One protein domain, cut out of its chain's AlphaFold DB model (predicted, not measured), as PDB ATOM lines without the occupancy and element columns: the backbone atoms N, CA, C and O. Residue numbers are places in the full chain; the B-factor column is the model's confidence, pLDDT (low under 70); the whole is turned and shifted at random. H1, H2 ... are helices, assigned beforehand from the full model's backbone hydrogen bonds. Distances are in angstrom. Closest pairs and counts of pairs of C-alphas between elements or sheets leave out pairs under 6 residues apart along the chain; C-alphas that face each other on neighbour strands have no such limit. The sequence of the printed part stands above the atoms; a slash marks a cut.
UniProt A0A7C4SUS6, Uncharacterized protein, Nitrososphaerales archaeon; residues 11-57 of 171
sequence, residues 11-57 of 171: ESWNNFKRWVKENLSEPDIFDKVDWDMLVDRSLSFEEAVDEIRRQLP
ATOM      1  N   GLU A  11      15.682  -2.615 -18.369       87.00
ATOM      2  CA  GLU A  11      15.342  -3.935 -17.833       87.00
ATOM      3  C   GLU A  11      16.115  -4.212 -16.537       87.00
ATOM      4  O   GLU A  11      15.508  -4.520 -15.506       87.00
ATOM      5  N   SER A  12      17.436  -4.036 -16.558       84.69
ATOM      6  CA  SER A  12      18.320  -4.129 -15.395       84.69
ATOM      7  C   SER A  12      17.919  -3.119 -14.319       84.69
ATOM      8  O   SER A  12      17.792  -3.492 -13.150       84.69
ATOM      9  N   TRP A  13      17.602  -1.880 -14.705       90.88
ATOM     10  CA  TRP A  13      17.132  -0.851 -13.775       90.88
ATOM     11  C   TRP A  13      15.794  -1.204 -13.113       90.88
ATOM     12  O   TRP A  13      15.640  -1.101 -11.894       90.88
ATOM     13  N   ASN A  14      14.817  -1.693 -13.879       89.81
ATOM     14  CA  ASN A  14      13.536  -2.131 -13.324       89.81
ATOM     15  C   ASN A  14      13.685  -3.376 -12.440       89.81
ATOM     16  O   ASN A  14      12.996  -3.503 -11.425       89.81
ATOM     17  N   ASN A  15      14.602  -4.283 -12.786       85.06
ATOM     18  CA  ASN A  15      14.940  -5.432 -11.951       85.06
ATOM     19  C   ASN A  15      15.551  -4.995 -10.611       85.06
ATOM     20  O   ASN A  15      15.169  -5.543  -9.574       85.06
ATOM     21  N   PHE A  16      16.430  -3.992 -10.622       86.81
ATOM     22  CA  PHE A  16      16.986  -3.375  -9.418       86.81
ATOM     23  C   PHE A  16      15.909  -2.681  -8.576       86.81
ATOM     24  O   PHE A  16      15.747  -3.014  -7.406       86.81
ATOM     25  N   LYS A  17      15.081  -1.812  -9.167       89.50
ATOM     26  CA  LYS A  17      13.976  -1.140  -8.457       89.50
ATOM     27  C   LYS A  17      12.991  -2.125  -7.828       89.50
ATOM     28  O   LYS A  17      12.557  -1.937  -6.692       89.50
ATOM     29  N   ARG A  18      12.675  -3.219  -8.527       88.12
ATOM     30  CA  ARG A  18      11.863  -4.306  -7.963       88.12
ATOM     31  C   ARG A  18      12.556  -4.957  -6.768       88.12
ATOM     32  O   ARG A  18      11.901  -5.181  -5.756       88.12
ATOM     33  N   TRP A  19      13.858  -5.235  -6.863       87.88
ATOM     34  CA  TRP A  19      14.626  -5.769  -5.737       87.88
ATOM     35  C   TRP A  19      14.598  -4.818  -4.538       87.88
ATOM     36  O   TRP A  19      14.313  -5.272  -3.435       87.88
ATOM     37  N   VAL A  20      14.810  -3.515  -4.744       84.56
ATOM     38  CA  VAL A  20      14.740  -2.506  -3.676       84.56
ATOM     39  C   VAL A  20      13.384  -2.579  -2.979       84.56
ATOM     40  O   VAL A  20      13.333  -2.813  -1.777       84.56
ATOM     41  N   LYS A  21      12.282  -2.500  -3.736       85.62
ATOM     42  CA  LYS A  21      10.918  -2.564  -3.189       85.62
ATOM     43  C   LYS A  21      10.643  -3.838  -2.380       85.62
ATOM     44  O   LYS A  21       9.926  -3.788  -1.389       85.62
ATOM     45  N   GLU A  22      11.217  -4.969  -2.790       80.94
ATOM     46  CA  GLU A  22      11.093  -6.259  -2.096       80.94
ATOM     47  C   GLU A  22      11.946  -6.364  -0.814       80.94
ATOM     48  O   GLU A  22      11.732  -7.291  -0.034       80.94
ATOM     49  N   ASN A  23      12.921  -5.470  -0.598       79.06
ATOM     50  CA  ASN A  23      13.903  -5.568   0.493       79.06
ATOM     51  C   ASN A  23      13.878  -4.380   1.480       79.06
ATOM     52  O   ASN A  23      14.713  -4.324   2.387       79.06
ATOM     53  N   LEU A  24      12.933  -3.447   1.336       75.75
ATOM     54  CA  LEU A  24      12.698  -2.356   2.289       75.75
ATOM     55  C   LEU A  24      11.912  -2.841   3.511       75.75
ATOM     56  O   LEU A  24      10.995  -3.651   3.380       75.75
ATOM     57  N   SER A  25      12.257  -2.329   4.696       72.25
ATOM     58  CA  SER A  25      11.556  -2.636   5.951       72.25
ATOM     59  C   SER A  25      10.115  -2.139   5.942       72.25
ATOM     60  O   SER A  25       9.220  -2.813   6.451       72.25
ATOM     61  N   GLU A  26       9.892  -0.998   5.295       71.88
ATOM     62  CA  GLU A  26       8.583  -0.409   5.049       71.88
ATOM     63  C   GLU A  26       8.432  -0.136   3.540       71.88
ATOM     64  O   GLU A  26       9.153   0.707   2.995       71.88
ATOM     65  N   PRO A  27       7.503  -0.817   2.839       72.19
ATOM     66  CA  PRO A  27       7.319  -0.658   1.393       72.19
ATOM     67  C   PRO A  27       7.027   0.782   0.946       72.19
ATOM     68  O   PRO A  27       7.441   1.177  -0.141       72.19
ATOM     69  N   ASP A  28       6.376   1.577   1.799       75.62
ATOM     70  CA  ASP A  28       6.002   2.972   1.530       75.62
ATOM     71  C   ASP A  28       7.210   3.923   1.453       75.62
ATOM     72  O   ASP A  28       7.078   5.062   1.005       75.62
ATOM     73  N   ILE A  29       8.397   3.490   1.897       75.81
ATOM     74  CA  ILE A  29       9.642   4.256   1.732       75.81
ATOM     75  C   ILE A  29      10.038   4.311   0.255       75.81
ATOM     76  O   ILE A  29      10.618   5.304  -0.180       75.81
ATOM     77  N   PHE A  30       9.683   3.286  -0.527       83.94
ATOM     78  CA  PHE A  30      10.032   3.211  -1.942       83.94
ATOM     79  C   PHE A  30       9.560   4.445  -2.715       83.94
ATOM     80  O   PHE A  30      10.327   5.009  -3.487       83.94
ATOM     81  N   ASP A  31       8.328   4.889  -2.467       82.69
ATOM     82  CA  ASP A  31       7.713   6.012  -3.181       82.69
ATOM     83  C   ASP A  31       8.173   7.387  -2.647       82.69
ATOM     84  O   ASP A  31       7.832   8.423  -3.214       82.69
ATOM     85  N   LYS A  32       8.951   7.413  -1.555       78.75
ATOM     86  CA  LYS A  32       9.471   8.635  -0.912       78.75
ATOM     87  C   LYS A  32      10.919   8.950  -1.297       78.75
ATOM     88  O   LYS A  32      11.431   9.992  -0.892       78.75
ATOM     89  N   VAL A  33      11.581   8.057  -2.033       75.81
ATOM     90  CA  VAL A  33      12.994   8.163  -2.416       75.81
ATOM     91  C   VAL A  33      13.106   8.261  -3.933       75.81
ATOM     92  O   VAL A  33      12.535   7.453  -4.661       75.81
ATOM     93  N   ASP A  34      13.876   9.238  -4.409       85.06
ATOM     94  CA  ASP A  34      14.222   9.351  -5.824       85.06
ATOM     95  C   ASP A  34      15.420   8.443  -6.145       85.06
ATOM     96  O   ASP A  34      16.585   8.821  -6.000       85.06
ATOM     97  N   TRP A  35      15.122   7.203  -6.530       83.19
ATOM     98  CA  TRP A  35      16.132   6.180  -6.813       83.19
ATOM     99  C   TRP A  35      16.981   6.499  -8.043       83.19
ATOM    100  O   TRP A  35      18.142   6.100  -8.081       83.19
ATOM    101  N   ASP A  36      16.428   7.216  -9.024       84.19
ATOM    102  CA  ASP A  36      17.142   7.611 -10.241       84.19
ATOM    103  C   ASP A  36      18.210   8.683  -9.941       84.19
ATOM    104  O   ASP A  36      19.215   8.758 -10.644       84.19
ATOM    105  N   MET A  37      18.036   9.474  -8.872       83.69
ATOM    106  CA  MET A  37      19.076  10.389  -8.373       83.69
ATOM    107  C   MET A  37      20.031   9.745  -7.362       83.69
ATOM    108  O   MET A  37      21.160  10.212  -7.208       83.69
ATOM    109  N   LEU A  38      19.583   8.716  -6.639       81.00
ATOM    110  CA  LEU A  38      20.349   8.105  -5.550       81.00
ATOM    111  C   LEU A  38      21.368   7.058  -6.028       81.00
ATOM    112  O   LEU A  38      22.353   6.814  -5.331       81.00
ATOM    113  N   VAL A  39      21.116   6.422  -7.176       85.50
ATOM    114  CA  VAL A  39      21.905   5.291  -7.682       85.50
ATOM    115  C   VAL A  39      22.538   5.636  -9.018       85.50
ATOM    116  O   VAL A  39      21.844   5.977  -9.976       85.50
ATOM    117  N   ASP A  40      23.854   5.477  -9.106       87.19
ATOM    118  CA  ASP A  40      24.557   5.578 -10.378       87.19
ATOM    119  C   ASP A  40      24.240   4.350 -11.249       87.19
ATOM    120  O   ASP A  40      24.616   3.216 -10.944       87.19
ATOM    121  N   ARG A  41      23.533   4.575 -12.363       89.12
ATOM    122  CA  ARG A  41      23.132   3.508 -13.293       89.12
ATOM    123  C   ARG A  41      24.312   2.860 -14.027       89.12
ATOM    124  O   ARG A  41      24.132   1.787 -14.592       89.12
ATOM    125  N   SER A  42      25.505   3.455 -14.000       88.31
ATOM    126  CA  SER A  42      26.717   2.851 -14.572       88.31
ATOM    127  C   SER A  42      27.306   1.725 -13.705       88.31
ATOM    128  O   SER A  42      28.215   1.005 -14.139       88.31
ATOM    129  N   LEU A  43      26.790   1.552 -12.482       84.75
ATOM    130  CA  LEU A  43      27.171   0.473 -11.580       84.75
ATOM    131  C   LEU A  43      26.557  -0.863 -11.995       84.75
ATOM    132  O   LEU A  43      25.474  -0.932 -12.580       84.75
ATOM    133  N   SER A  44      27.238  -1.948 -11.630       85.25
ATOM    134  CA  SER A  44      26.629  -3.276 -11.646       85.25
ATOM    135  C   SER A  44      25.573  -3.414 -10.549       85.25
ATOM    136  O   SER A  44      25.541  -2.659  -9.577       85.25
ATOM    137  N   PHE A  45      24.724  -4.435 -10.667       79.94
ATOM    138  CA  PHE A  45      23.688  -4.716  -9.672       79.94
ATOM    139  C   PHE A  45      24.245  -4.850  -8.242       79.94
ATOM    140  O   PHE A  45      23.646  -4.341  -7.300       79.94
ATOM    141  N   GLU A  46      25.377  -5.541  -8.070       77.88
ATOM    142  CA  GLU A  46      25.987  -5.760  -6.749       77.88
ATOM    143  C   GLU A  46      26.553  -4.455  -6.174       77.88
ATOM    144  O   GLU A  46      26.278  -4.128  -5.020       77.88
ATOM    145  N   GLU A  47      27.249  -3.667  -6.997       77.50
ATOM    146  CA  GLU A  47      27.799  -2.365  -6.600       77.50
ATOM    147  C   GLU A  47      26.691  -1.378  -6.207       77.50
ATOM    148  O   GLU A  47      26.791  -0.717  -5.174       77.50
ATOM    149  N   ALA A  48      25.600  -1.330  -6.978       82.94
ATOM    150  CA  ALA A  48      24.448  -0.485  -6.679       82.94
ATOM    151  C   ALA A  48      23.753  -0.888  -5.369       82.94
ATOM    152  O   ALA A  48      23.326  -0.021  -4.609       82.94
ATOM    153  N   VAL A  49      23.653  -2.192  -5.072       81.44
ATOM    154  CA  VAL A  49      23.099  -2.696  -3.802       81.44
ATOM    155  C   VAL A  49      23.970  -2.295  -2.612       81.44
ATOM    156  O   VAL A  49      23.443  -1.849  -1.589       81.44
ATOM    157  N   ASP A  50      25.288  -2.448  -2.731       77.69
ATOM    158  CA  ASP A  50      26.224  -2.067  -1.673       77.69
ATOM    159  C   ASP A  50      26.196  -0.553  -1.423       77.69
ATOM    160  O   ASP A  50      26.192  -0.106  -0.270       77.69
ATOM    161  N   GLU A  51      26.094   0.239  -2.491       79.88
ATOM    162  CA  GLU A  51      25.990   1.691  -2.412       79.88
ATOM    163  C   GLU A  51      24.732   2.135  -1.650       79.88
ATOM    164  O   GLU A  51      24.843   2.847  -0.646       79.88
ATOM    165  N   ILE A  52      23.539   1.685  -2.055       78.88
ATOM    166  CA  ILE A  52      22.286   2.097  -1.393       78.88
ATOM    167  C   ILE A  52      22.208   1.609   0.055       78.88
ATOM    168  O   ILE A  52      21.660   2.303   0.916       78.88
ATOM    169  N   ARG A  53      22.812   0.454   0.363       75.56
ATOM    170  CA  ARG A  53      22.922  -0.051   1.739       75.56
ATOM    171  C   ARG A  53      23.776   0.839   2.617       75.56
ATOM    172  O   ARG A  53      23.432   1.053   3.777       75.56
ATOM    173  N   ARG A  54      24.851   1.394   2.058       72.12
ATOM    174  CA  ARG A  54      25.698   2.363   2.751       72.12
ATOM    175  C   ARG A  54      24.993   3.703   2.946       72.12
ATOM    176  O   ARG A  54      25.167   4.323   3.992       72.12
ATOM    177  N   GLN A  55      24.237   4.156   1.947       71.75
ATOM    178  CA  GLN A  55      23.563   5.455   1.989       71.75
ATOM    179  C   GLN A  55      22.352   5.462   2.934       71.75
ATOM    180  O   GLN A  55      22.145   6.443   3.645       71.75
ATOM    181  N   LEU A  56      21.571   4.376   2.981       75.44
ATOM    182  CA  LEU A  56      20.309   4.316   3.728       75.44
ATOM    183  C   LEU A  56      20.234   3.099   4.674       75.44
ATOM    184  O   LEU A  56      19.312   2.303   4.572       75.44
ATOM    185  N   PRO A  57      21.167   2.903   5.618       70.81
ATOM    186  CA  PRO A  57      21.313   1.637   6.348       70.81
ATOM    187  C   PRO A  57      20.079   1.195   7.158       70.81
ATOM    188  O   PRO A  57      19.904   0.004   7.391       70.81
TER     189      PRO A  57
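Overview. This is residues 11 to 57 of the 171 residues of an uncharacterized protein of Nitrososphaerales archaeon (UniProt A0A7C4SUS6). Two longer helices, H1 and H4, spread apart in a V: H4 begins near Phe 16, partway along H1, and runs away from it. From the end of H1 the chain folds back in a wide arc through the short helices H2 and H3 to the start of H4, with H3 near both H1, at Lys 17, and H4, at Ile 52, and residues 23 to 28 sticking out at the turn from H1 to H2. The printed part has 47 residues with four named helices, in the order H1, H2, H3, H4, and no named strand; its class is all helix. The whole is compact, with a radius of gyration of the C-alphas of 9.9 A, and rounded, spanning 26 by 23 by 17 A.

Arrangement. Begin with H1, residues 11 to 23, the longest helix. Look from Phe 16 to Phe 45, the closest C-alphas of H1 and H4, residues 45 to 55, at 6.8 A: the two helices are close but not clearly touching. They run the same way at a steep tilt of 44 degrees. At Lys 21 you find H2, residues 27 to 32: the closest C-alphas, those of Lys 21 and Phe 30, are 6.0 A apart. H1 and H2 only just touch, with 3 pairs of C-alphas within 8 A, only at the corner by their link and with residues 20 to 21 of H1 alone. They run opposite ways at a steep tilt of 56 degrees. H3, residues 35 to 38, is close to H1 but not clearly touching it, the closest C-alphas being those of Lys 17 and Trp 35, 7.8 A apart. H3 is likewise close to H4 but not clearly touching it, with the C-alphas of Leu 38 and Ile 52 closest at 7.6 A. H2 and H4 are apart. In H1 and H4 every O i to N i+4 pair is within hydrogen-bond range; in H2 0 of 2 are, beside 2 of 3 O i to N i+3 pairs, and H3 is too short for an O i to N i+4 pair.

Along the chain. Find C-alpha 11 at (15.342, -3.935, -17.833); from there H1 runs 18.5 A to C-alpha 23 at (13.903, -5.568, 0.493). H2 covers residues 27 to 32 in 9.8 A, and H3 residues 35 to 38 in 4.8 A. H4 runs 15.5 A from Phe 45 to C-alpha 55 at (23.563, 5.455, 1.989).

Size, cuts and confidence. The two C-alphas farthest apart, those of Glu 26 and Ser 42, are 26.9 A apart. The printed part has no cut. The links H1 to H2 and H2 to H3 are tight, and H3 to H4 is short. The mean pLDDT of the printed part is 81.4, and no printed residue is under 70.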